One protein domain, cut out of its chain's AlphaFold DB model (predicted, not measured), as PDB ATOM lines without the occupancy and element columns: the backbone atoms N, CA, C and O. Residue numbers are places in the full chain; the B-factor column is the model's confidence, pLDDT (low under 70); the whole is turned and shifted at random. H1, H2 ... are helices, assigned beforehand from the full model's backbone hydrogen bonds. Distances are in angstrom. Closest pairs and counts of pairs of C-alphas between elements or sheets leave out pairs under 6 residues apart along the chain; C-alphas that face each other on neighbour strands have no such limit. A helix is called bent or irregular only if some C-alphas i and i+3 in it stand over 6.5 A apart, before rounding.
ATOM      1  N   SER A 167     200.419 161.088 187.261       80.94
ATOM      2  CA  SER A 167     201.024 161.867 188.350       80.94
ATOM      3  C   SER A 167     202.197 161.135 189.010       80.94
ATOM      4  O   SER A 167     203.223 161.754 189.290       80.94
ATOM      5  N   GLY A 168     202.079 159.822 189.231       80.69
ATOM      6  CA  GLY A 168     203.154 158.983 189.756       80.69
ATOM      7  C   GLY A 168     204.359 158.929 188.818       80.69
ATOM      8  O   GLY A 168     205.478 159.201 189.248       80.69
ATOM      9  N   LEU A 169     204.132 158.668 187.527       84.81
ATOM     10  CA  LEU A 169     205.180 158.656 186.501       84.81
ATOM     11  C   LEU A 169     205.873 160.014 186.376       84.81
ATOM     12  O   LEU A 169     207.098 160.068 186.382       84.81
ATOM     13  N   THR A 170     205.124 161.119 186.340       79.25
ATOM     14  CA  THR A 170     205.695 162.472 186.288       79.25
ATOM     15  C   THR A 170     206.552 162.775 187.519       79.25
ATOM     16  O   THR A 170     207.581 163.429 187.391       79.25
ATOM     17  N   ARG A 171     206.186 162.267 188.703       70.12
ATOM     18  CA  ARG A 171     207.000 162.399 189.926       70.12
ATOM     19  C   ARG A 171     208.252 161.516 189.913       70.12
ATOM     20  O   ARG A 171     209.244 161.884 190.530       70.12
ATOM     21  N   MET A 172     208.226 160.376 189.220       73.88
ATOM     22  CA  MET A 172     209.381 159.475 189.091       73.88
ATOM     23  C   MET A 172     210.297 159.819 187.908       73.88
ATOM     24  O   MET A 172     211.465 159.440 187.922       73.88
ATOM     25  N   ALA A 173     209.816 160.554 186.902       77.94
ATOM     26  CA  ALA A 173     210.598 160.907 185.718       77.94
ATOM     27  C   ALA A 173     211.904 161.662 186.052       77.94
ATOM     28  O   ALA A 173     212.948 161.252 185.542       77.94
ATOM     29  N   PRO A 174     211.925 162.671 186.954       68.44
ATOM     30  CA  PRO A 174     213.175 163.298 187.383       68.44
ATOM     31  C   PRO A 174     214.149 162.312 188.035       68.44
ATOM     32  O   PRO A 174     215.350 162.413 187.808       68.44
ATOM     33  N   VAL A 175     213.649 161.340 188.808       67.25
ATOM     34  CA  VAL A 175     214.479 160.308 189.451       67.25
ATOM     35  C   VAL A 175     215.082 159.376 188.403       67.25
ATOM     36  O   VAL A 175     216.277 159.110 188.451       67.25
ATOM     37  N   ALA A 176     214.296 158.920 187.425       75.31
ATOM     38  CA  ALA A 176     214.783 158.055 186.351       75.31
ATOM     39  C   ALA A 176     215.831 158.757 185.470       75.31
ATOM     40  O   ALA A 176     216.900 158.202 185.218       75.31
ATOM     41  N   VAL A 177     215.561 160.001 185.053       79.25
ATOM     42  CA  VAL A 177     216.513 160.826 184.285       79.25
ATOM     43  C   VAL A 177     217.776 161.092 185.100       79.25
ATOM     44  O   VAL A 177     218.880 160.994 184.565       79.25
ATOM     45  N   MET A 178     217.634 161.374 186.398       72.19
ATOM     46  CA  MET A 178     218.768 161.517 187.303       72.19
ATOM     47  C   MET A 178     219.586 160.227 187.351       72.19
ATOM     48  O   MET A 178     220.780 160.299 187.112       72.19
ATOM     49  N   LEU A 179     218.983 159.058 187.596       70.19
ATOM     50  CA  LEU A 179     219.712 157.786 187.673       70.19
ATOM     51  C   LEU A 179     220.508 157.507 186.390       70.19
ATOM     52  O   LEU A 179     221.694 157.188 186.473       70.19
ATOM     53  N   LEU A 180     219.908 157.742 185.218       81.44
ATOM     54  CA  LEU A 180     220.597 157.643 183.927       81.44
ATOM     55  C   LEU A 180     221.785 158.614 183.830       81.44
ATOM     56  O   LEU A 180     222.902 158.186 183.547       81.44
ATOM     57  N   GLY A 181     221.571 159.902 184.112       80.31
ATOM     58  CA  GLY A 181     222.634 160.913 184.077       80.31
ATOM     59  C   GLY A 181     223.732 160.679 185.119       80.31
ATOM     60  O   GLY A 181     224.900 160.976 184.895       80.31
ATOM     61  N   THR A 182     223.388 160.105 186.266       75.75
ATOM     62  CA  THR A 182     224.360 159.777 187.311       75.75
ATOM     63  C   THR A 182     225.171 158.549 186.962       75.75
ATOM     64  O   THR A 182     226.361 158.538 187.247       75.75
ATOM     65  N   GLY A 183     224.576 157.565 186.283       77.12
ATOM     66  CA  GLY A 183     225.304 156.424 185.737       77.12
ATOM     67  C   GLY A 183     226.320 156.851 184.676       77.12
ATOM     68  O   GLY A 183     227.461 156.393 184.700       77.12
ATOM     69  N   THR A 184     225.958 157.788 183.791       84.88
ATOM     70  CA  THR A 184     226.901 158.315 182.792       84.88
ATOM     71  C   THR A 184     228.015 159.143 183.434       84.88
ATOM     72  O   THR A 184     229.184 158.920 183.122       84.88
ATOM     73  N   LEU A 185     227.692 160.037 184.377       82.81
ATOM     74  CA  LEU A 185     228.696 160.793 185.138       82.81
ATOM     75  C   LEU A 185     229.619 159.876 185.944       82.81
ATOM     76  O   LEU A 185     230.829 160.079 185.931       82.81
ATOM     77  N   ALA A 186     229.071 158.855 186.603       77.50
ATOM     78  CA  ALA A 186     229.844 157.838 187.304       77.50
ATOM     79  C   ALA A 186     230.836 157.143 186.368       77.50
ATOM     80  O   ALA A 186     232.002 157.016 186.725       77.50
ATOM     81  N   GLY A 187     230.402 156.751 185.165       80.25
ATOM     82  CA  GLY A 187     231.273 156.147 184.154       80.25
ATOM     83  C   GLY A 187     232.396 157.081 183.699       80.25
ATOM     84  O   GLY A 187     233.556 156.674 183.664       80.25
ATOM     85  N   ILE A 188     232.079 158.352 183.418       85.81
ATOM     86  CA  ILE A 188     233.084 159.365 183.050       85.81
ATOM     87  C   ILE A 188     234.091 159.554 184.186       85.81
ATOM     88  O   ILE A 188     235.293 159.529 183.942       85.81
ATOM     89  N   ILE A 189     233.620 159.714 185.426       82.00
ATOM     90  CA  ILE A 189     234.481 159.946 186.590       82.00
ATOM     91  C   ILE A 189     235.349 158.716 186.875       82.00
ATOM     92  O   ILE A 189     236.549 158.873 187.105       82.00
ATOM     93  N   ALA A 190     234.779 157.509 186.814       76.38
ATOM     94  CA  ALA A 190     235.502 156.253 187.010       76.38
ATOM     95  C   ALA A 190     236.632 156.064 185.991       76.38
ATOM     96  O   ALA A 190     237.675 155.517 186.341       76.38
ATOM     97  N   ASN A 191     236.441 156.550 184.760       82.12
ATOM     98  CA  ASN A 191     237.428 156.490 183.685       82.12
ATOM     99  C   ASN A 191     238.232 157.798 183.517       82.12
ATOM    100  O   ASN A 191     238.901 157.995 182.503       82.12
ATOM    101  N   SER A 192     238.156 158.711 184.488       81.44
ATOM    102  CA  SER A 192     238.908 159.971 184.504       81.44
ATOM    103  C   SER A 192     240.076 159.921 185.491       81.44
ATOM    104  O   SER A 192     240.105 159.099 186.405       81.44
ATOM    105  N   GLY A 193     240.996 160.884 185.383       81.44
ATOM    106  CA  GLY A 193     242.064 161.079 186.373       81.44
ATOM    107  C   GLY A 193     241.581 161.587 187.740       81.44
ATOM    108  O   GLY A 193     242.377 161.650 188.673       81.44
ATOM    109  N   LEU A 194     240.294 161.939 187.892       79.56
ATOM    110  CA  LEU A 194     239.763 162.503 189.135       79.56
ATOM    111  C   LEU A 194     239.818 161.499 190.289       79.56
ATOM    112  O   LEU A 194     240.172 161.882 191.400       79.56
ATOM    113  N   LYS A 195     239.505 160.222 190.026       78.06
ATOM    114  CA  LYS A 195     239.588 159.148 191.026       78.06
ATOM    115  C   LYS A 195     241.006 159.055 191.595       78.06
ATOM    116  O   LYS A 195     241.179 159.119 192.808       78.06
ATOM    117  N   THR A 196     242.003 158.953 190.717       80.94
ATOM    118  CA  THR A 196     243.417 158.819 191.090       80.94
ATOM    119  C   THR A 196     243.938 160.071 191.790       80.94
ATOM    120  O   THR A 196     244.513 159.959 192.867       80.94
ATOM    121  N   GLY A 197     243.645 161.266 191.265       83.38
ATOM    122  CA  GLY A 197     244.084 162.522 191.879       83.38
ATOM    123  C   GLY A 197     243.529 162.730 193.293       83.38
ATOM    124  O   GLY A 197     244.238 163.211 194.173       83.38
ATOM    125  N   LEU A 198     242.285 162.317 193.557       80.88
ATOM    126  CA  LEU A 198     241.703 162.382 194.904       80.88
ATOM    127  C   LEU A 198     242.422 161.442 195.883       80.88
ATOM    128  O   LEU A 198     242.690 161.824 197.022       80.88
ATOM    129  N   ILE A 199     242.758 160.230 195.432       78.19
ATOM    130  CA  ILE A 199     243.496 159.239 196.226       78.19
ATOM    131  C   ILE A 199     244.915 159.737 196.513       78.19
ATOM    132  O   ILE A 199     245.371 159.662 197.654       78.19
ATOM    133  N   GLU A 200     245.598 160.288 195.511       82.38
ATOM    134  CA  GLU A 200     246.944 160.850 195.655       82.38
ATOM    135  C   GLU A 200     246.966 162.011 196.650       82.38
ATOM    136  O   GLU A 200     247.815 162.030 197.536       82.38
ATOM    137  N   VAL A 201     245.996 162.930 196.584       82.31
ATOM    138  CA  VAL A 201     245.881 164.042 197.544       82.31
ATOM    139  C   VAL A 201     245.625 163.534 198.966       82.31
ATOM    140  O   VAL A 201     246.238 164.034 199.913       82.31
ATOM    141  N   LEU A 202     244.762 162.531 199.150       77.62
ATOM    142  CA  LEU A 202     244.524 161.933 200.471       77.62
ATOM    143  C   LEU A 202     245.773 161.235 201.024       77.62
ATOM    144  O   LEU A 202     246.098 161.387 202.200       77.62
ATOM    145  N   THR A 203     246.489 160.509 200.168       75.94
ATOM    146  CA  THR A 203     247.693 159.766 200.558       75.94
ATOM    147  C   THR A 203     248.847 160.723 200.868       75.94
ATOM    148  O   THR A 203     249.520 160.571 201.884       75.94
ATOM    149  N   ALA A 204     249.030 161.766 200.053       80.69
ATOM    150  CA  ALA A 204     250.052 162.795 200.249       80.69
ATOM    151  C   ALA A 204     249.794 163.674 201.484       80.69
ATOM    152  O   ALA A 204     250.738 164.160 202.101       80.69
ATOM    153  N   SER A 205     248.528 163.860 201.872       78.56
ATOM    154  CA  SER A 205     248.155 164.575 203.101       78.56
ATOM    155  C   SER A 205     248.250 163.717 204.370       78.56
ATOM    156  O   SER A 205     248.014 164.229 205.463       78.56
ATOM    157  N   GLY A 206     248.615 162.432 204.252       76.12
ATOM    158  CA  GLY A 206     248.757 161.512 205.384       76.12
ATOM    159  C   GLY A 206     247.437 161.198 206.095       76.12
ATOM    160  O   GLY A 206     247.445 160.785 207.255       76.12
ATOM    161  N   LEU A 207     246.297 161.428 205.436       74.50
ATOM    162  CA  LEU A 207     244.984 161.224 206.037       74.50
ATOM    163  C   LEU A 207     244.635 159.728 206.112       74.50
ATOM    164  O   LEU A 207     244.897 158.983 205.166       74.50
ATOM    165  N   PRO A 208     243.993 159.273 207.205       77.81
ATOM    166  CA  PRO A 208     243.532 157.894 207.324       77.81
ATOM    167  C   PRO A 208     242.595 157.471 206.185       77.81
ATOM    168  O   PRO A 208     241.698 158.225 205.796       77.81
ATOM    169  N   SER A 209     242.720 156.224 205.720       73.00
ATOM    170  CA  SER A 209     241.922 155.676 204.611       73.00
ATOM    171  C   SER A 209     240.408 155.693 204.860       73.00
ATOM    172  O   SER A 209     239.634 155.859 203.917       73.00
ATOM    173  N   TYR A 210     239.959 155.619 206.117       77.56
ATOM    174  CA  TYR A 210     238.532 155.706 206.453       77.56
ATOM    175  C   TYR A 210     237.908 157.075 206.134       77.56
ATOM    176  O   TYR A 210     236.689 157.167 205.988       77.56
ATOM    177  N   LEU A 211     238.710 158.141 205.999       83.25
ATOM    178  CA  LEU A 211     238.223 159.465 205.597       83.25
ATOM    179  C   LEU A 211     237.923 159.554 204.099       83.25
ATOM    180  O   LEU A 211     237.207 160.466 203.681       83.25
ATOM    181  N   LEU A 212     238.387 158.592 203.296       82.25
ATOM    182  CA  LEU A 212     238.089 158.548 201.869       82.25
ATOM    183  C   LEU A 212     236.578 158.457 201.625       82.25
ATOM    184  O   LEU A 212     236.059 159.152 200.754       82.25
ATOM    185  N   ALA A 213     235.856 157.661 202.419       83.62
ATOM    186  CA  ALA A 213     234.409 157.485 202.282       83.62
ATOM    187  C   ALA A 213     233.608 158.793 202.501       83.62
ATOM    188  O   ALA A 213     232.861 159.187 201.601       83.62
ATOM    189  N   PRO A 214     233.755 159.526 203.626       87.56
ATOM    190  CA  PRO A 214     233.048 160.791 203.821       87.56
ATOM    191  C   PRO A 214     233.530 161.908 202.884       87.56
ATOM    192  O   PRO A 214     232.697 162.688 202.421       87.56
ATOM    193  N   ILE A 215     234.828 161.991 202.562       87.31
ATOM    194  CA  ILE A 215     235.357 163.038 201.667       87.31
ATOM    195  C   ILE A 215     234.860 162.829 200.237       87.31
ATOM    196  O   ILE A 215     234.326 163.763 199.639       87.31
ATOM    197  N   SER A 216     234.966 161.610 199.700       85.44
ATOM    198  CA  SER A 216     234.459 161.296 198.359       85.44
ATOM    199  C   SER A 216     232.946 161.499 198.274       85.44
ATOM    200  O   SER A 216     232.474 162.159 197.351       85.44
ATOM    201  N   GLY A 217     232.182 161.045 199.273       87.56
ATOM    202  CA  GLY A 217     230.738 161.272 199.343       87.56
ATOM    203  C   GLY A 217     230.363 162.758 199.355       87.56
ATOM    204  O   GLY A 217     229.459 163.173 198.622       87.56
ATOM    205  N   ALA A 218     231.070 163.576 200.141       88.50
ATOM    206  CA  ALA A 218     230.847 165.019 200.203       88.50
ATOM    207  C   ALA A 218     231.222 165.716 198.888       88.50
ATOM    208  O   ALA A 218     230.420 166.480 198.349       88.50
ATOM    209  N   MET A 219     232.403 165.421 198.337       86.12
ATOM    210  CA  MET A 219     232.873 166.013 197.085       86.12
ATOM    211  C   MET A 219     231.982 165.639 195.905       86.12
ATOM    212  O   MET A 219     231.626 166.512 195.121       86.12
ATOM    213  N   MET A 220     231.571 164.373 195.792       87.62
ATOM    214  CA  MET A 220     230.674 163.951 194.716       87.62
ATOM    215  C   MET A 220     229.293 164.581 194.874       87.62
ATOM    216  O   MET A 220     228.739 165.050 193.891       87.62
ATOM    217  N   SER A 221     228.763 164.688 196.097       86.38
ATOM    218  CA  SER A 221     227.491 165.388 196.339       86.38
ATOM    219  C   SER A 221     227.549 166.875 195.978       86.38
ATOM    220  O   SER A 221     226.547 167.425 195.519       86.38
ATOM    221  N   LEU A 222     228.702 167.524 196.172       84.62
ATOM    222  CA  LEU A 222     228.937 168.901 195.734       84.62
ATOM    223  C   LEU A 222     229.037 168.994 194.210       84.62
ATOM    224  O   LEU A 222     228.373 169.837 193.613       84.62
ATOM    225  N   ALA A 223     229.820 168.117 193.580       81.75
ATOM    226  CA  ALA A 223     230.033 168.118 192.135       81.75
ATOM    227  C   ALA A 223     228.746 167.828 191.349       81.75
ATOM    228  O   ALA A 223     228.508 168.430 190.306       81.75
ATOM    229  N   THR A 224     227.895 166.932 191.852       80.50
ATOM    230  CA  THR A 224     226.625 166.574 191.205       80.50
ATOM    231  C   THR A 224     225.454 167.464 191.621       80.50
ATOM    232  O   THR A 224     224.363 167.316 191.073       80.50
ATOM    233  N   ALA A 225     225.641 168.335 192.622       82.62
ATOM    234  CA  ALA A 225     224.591 169.140 193.250       82.62
ATOM    235  C   ALA A 225     223.343 168.334 193.684       82.62
ATOM    236  O   ALA A 225     222.238 168.866 193.792       82.62
ATOM    237  N   SER A 226     223.496 167.033 193.936       77.81
ATOM    238  CA  SER A 226     222.395 166.138 194.285       77.81
ATOM    239  C   SER A 226     222.893 165.034 195.199       77.81
ATOM    240  O   SER A 226     223.856 164.337 194.896       77.81
ATOM    241  N   THR A 227     222.212 164.839 196.328       83.19
ATOM    242  CA  THR A 227     222.643 163.826 197.303       83.19
ATOM    243  C   THR A 227     222.478 162.401 196.782       83.19
ATOM    244  O   THR A 227     223.268 161.539 197.135       83.19
ATOM    245  N   THR A 228     221.471 162.139 195.946       80.31
ATOM    246  CA  THR A 228     221.252 160.814 195.346       80.31
ATOM    247  C   THR A 228     222.309 160.524 194.295       80.31
ATOM    248  O   THR A 228     222.973 159.492 194.355       80.31
ATOM    249  N   ALA A 229     222.537 161.492 193.407       79.56
ATOM    250  CA  ALA A 229     223.601 161.446 192.419       79.56
ATOM    251  C   ALA A 229     224.981 161.288 193.056       79.56
ATOM    252  O   ALA A 229     225.771 160.452 192.636       79.56
ATOM    253  N   GLY A 230     225.255 162.081 194.092       86.75
ATOM    254  CA  GLY A 230     226.527 162.086 194.796       86.75
ATOM    255  C   GLY A 230     226.808 160.752 195.470       86.75
ATOM    256  O   GLY A 230     227.909 160.232 195.325       86.75
ATOM    257  N   THR A 231     225.818 160.160 196.150       87.81
ATOM    258  CA  THR A 231     225.962 158.820 196.739       87.81
ATOM    259  C   THR A 231     226.181 157.757 195.667       87.81
ATOM    260  O   THR A 231     227.091 156.951 195.824       87.81
ATOM    261  N   ALA A 232     225.403 157.770 194.580       84.88
ATOM    262  CA  ALA A 232     225.539 156.790 193.505       84.88
ATOM    263  C   ALA A 232     226.926 156.849 192.851       84.88
ATOM    264  O   ALA A 232     227.609 155.833 192.781       84.88
ATOM    265  N   VAL A 233     227.372 158.047 192.463       85.19
ATOM    266  CA  VAL A 233     228.688 158.273 191.850       85.19
ATOM    267  C   VAL A 233     229.817 157.942 192.828       85.19
ATOM    268  O   VAL A 233     230.764 157.255 192.458       85.19
ATOM    269  N   ALA A 234     229.737 158.397 194.084       88.25
ATOM    270  CA  ALA A 234     230.772 158.105 195.074       88.25
ATOM    271  C   ALA A 234     230.902 156.598 195.317       88.25
ATOM    272  O   ALA A 234     232.010 156.064 195.306       88.25
ATOM    273  N   ALA A 235     229.777 155.904 195.487       87.12
ATOM    274  CA  ALA A 235     229.777 154.473 195.728       87.12
ATOM    275  C   ALA A 235     230.271 153.699 194.496       87.12
ATOM    276  O   ALA A 235     231.137 152.842 194.630       87.12
ATOM    277  N   SER A 236     229.825 154.031 193.282       84.44
ATOM    278  CA  SER A 236     230.253 153.319 192.070       84.44
ATOM    279  C   SER A 236     231.727 153.548 191.717       84.44
ATOM    280  O   SER A 236     232.379 152.648 191.202       84.44
ATOM    281  N   VAL A 237     232.265 154.745 191.973       84.44
ATOM    282  CA  VAL A 237     233.648 155.106 191.611       84.44
ATOM    283  C   VAL A 237     234.653 154.648 192.673       84.44
ATOM    284  O   VAL A 237     235.745 154.177 192.334       84.44
ATOM    285  N   PHE A 238     234.311 154.806 193.956       84.81
ATOM    286  CA  PHE A 238     235.261 154.649 195.061       84.81
ATOM    287  C   PHE A 238     235.074 153.368 195.882       84.81
ATOM    288  O   PHE A 238     235.989 153.048 196.637       84.81
ATOM    289  N   SER A 239     233.982 152.606 195.723       83.62
ATOM    290  CA  SER A 239     233.739 151.358 196.481       83.62
ATOM    291  C   SER A 239     234.928 150.401 196.466       83.62
ATOM    292  O   SER A 239     235.414 150.030 197.531       83.62
ATOM    293  N   HIS A 240     235.455 150.075 195.283       80.94
ATOM    294  CA  HIS A 240     236.609 149.180 195.134       80.94
ATOM    295  C   HIS A 240     237.834 149.679 195.910       80.94
ATOM    296  O   HIS A 240     238.435 148.940 196.678       80.94
ATOM    297  N   THR A 241     238.138 150.972 195.779       79.19
ATOM    298  CA  THR A 241     239.295 151.598 196.443       79.19
ATOM    299  C   THR A 241     239.133 151.590 197.965       79.19
ATOM    300  O   THR A 241     240.082 151.339 198.697       79.19
ATOM    301  N   ILE A 242     237.923 151.875 198.458       82.31
ATOM    302  CA  ILE A 242     237.612 151.893 199.893       82.31
ATOM    303  C   ILE A 242     237.781 150.488 200.491       82.31
ATOM    304  O   ILE A 242     238.363 150.353 201.567       82.31
ATOM    305  N   LEU A 243     237.325 149.457 199.774       81.00
ATOM    306  CA  LEU A 243     237.473 148.059 200.179       81.00
ATOM    307  C   LEU A 243     238.943 147.605 200.160       81.00
ATOM    308  O   LEU A 243     239.397 146.980 201.115       81.00
ATOM    309  N   GLU A 244     239.705 147.967 199.124       74.44
ATOM    310  CA  GLU A 244     241.139 147.649 199.010       74.44
ATOM    311  C   GLU A 244     241.991 148.309 200.098       74.44
ATOM    312  O   GLU A 244     242.956 147.717 200.577       74.44
ATOM    313  N   LEU A 245     241.618 149.513 200.538       69.44
ATOM    314  CA  LEU A 245     242.285 150.222 201.634       69.44
ATOM    315  C   LEU A 245     241.919 149.677 203.030       69.44
ATOM    316  O   LEU A 245     242.250 150.304 204.043       69.44
ATOM    317  N   GLY A 246     241.243 148.524 203.093       63.44
ATOM    318  CA  GLY A 246     240.964 147.785 204.323       63.44
ATOM    319  C   GLY A 246     239.788 148.321 205.137       63.44
ATOM    320  O   GLY A 246     239.677 147.990 206.316       63.44
ATOM    321  N   VAL A 247     238.912 149.145 204.549       67.69
ATOM    322  CA  VAL A 247     237.678 149.599 205.208       67.69
ATOM    323  C   VAL A 247     236.557 148.613 204.856       67.69
ATOM    324  O   VAL A 247     236.070 148.636 203.724       67.69
ATOM    325  N   PRO A 248     236.135 147.730 205.782       63.56
ATOM    326  CA  PRO A 248     235.119 146.730 205.478       63.56
ATOM    327  C   PRO A 248     233.766 147.394 205.200       63.56
ATOM    328  O   PRO A 248     233.347 148.307 205.918       63.56
ATOM    329  N   ALA A 249     233.050 146.909 204.182       61.84
ATOM    330  CA  ALA A 249     231.646 147.258 204.001       61.84
ATOM    331  C   ALA A 249     230.813 146.625 205.125       61.84
ATOM    332  O   ALA A 249     231.011 145.470 205.491       61.84
ATOM    333  N   TRP A 250     229.891 147.396 205.705       50.56
ATOM    334  CA  TRP A 250     229.000 146.901 206.752       50.56
ATOM    335  C   TRP A 250     227.769 146.221 206.121       50.56
ATOM    336  O   TRP A 250     227.084 146.865 205.321       50.56
TER     337      TRP A 250
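AT A GLANCE: This is residues 167 to 250 of the 254 residues of a protein of Photobacterium aphoticum (UniProt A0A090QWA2). Look first for one long helix, H1, whose first residues 167 to 174 stick out as a free arm while its later part packs on the first part of H4; H4 in turn folds back against H3 in a helical hairpin, so that the first part of H4 is sandwiched between H1 and H3. H2, the shortest helix, sits at the end of the body away from the arm, joining the end of H1 to the start of H3. The printed part has 84 residues with four named helices, in the order H1, H2, H3, H4, and no named strand: the class is all helix. It is only just compact, close to loose, with a radius of gyration of the C-alphas of 14.2 A, and elongated, spanning 50 by 28 by 18 A.

HOW THE PARTS SIT: Begin with H1, residues 167 to 190: it touches H4, residues 227 to 244, which meets it with residues 229 to 237 alone. Their closest C-alphas are those of Ala 186 and Val 233, 4.7 A apart, and they run the same way at a steep tilt of 36 degrees, only just past shallow. H4 touches H3, residues 209 to 223, in a hairpin at a shallow tilt of 27 degrees, opposite ways; the closest C-alphas, of Ser 221 and Gly 230, are 3.8 A apart. H2, residues 193 to 204, and H3 only just touch, with 3 pairs of C-alphas within 8 A, the closest those of Leu 202 and Leu 212 at 7.4 A; they also form a hairpin, opposite ways at a steep tilt of 42 degrees. H2 is close to but not clearly touching H4, with the closest C-alphas, of Lys 195 and Val 237, 7.2 A apart. H1 and H3 are apart. The helix packing is only just mostly crossed, with 1 of 3 touching pairs at a shallow tilt. Every O i to N i+4 pair is within hydrogen-bond range in H2; the figures are 18 of 20 in H1, 9 of 11 in H3 and 12 of 14 in H4.

IN THESE COORDINATES: Find C-alpha 167 at (201.024, 161.867, 188.350); from there H1 runs 35.0 A to C-alpha 190 at (235.502, 156.253, 187.010). H1 is only just irregular, with C-alphas 171 and 174 6.7 A apart. H2 spans 16.1 A and H3 21.3 A. H4 runs 24.6 A to C-alpha 244 at (241.139, 147.649, 199.010); it is irregular, with C-alphas 237 and 240 7.5 A apart, and has a kink of 51 degrees near residue 238.

THE WHOLE: The C-alphas farthest apart, of Ser 167 and Gly 206, are 50.7 A apart. Without residues 167 to 174, which stand free, the body spans 38 by 28 by 19 A. The three links between the helices are tight, and the printed part has no cut. The mean pLDDT of the printed part is 79.5; look for values under 70 at residues 174 to 175 and 245 to 250.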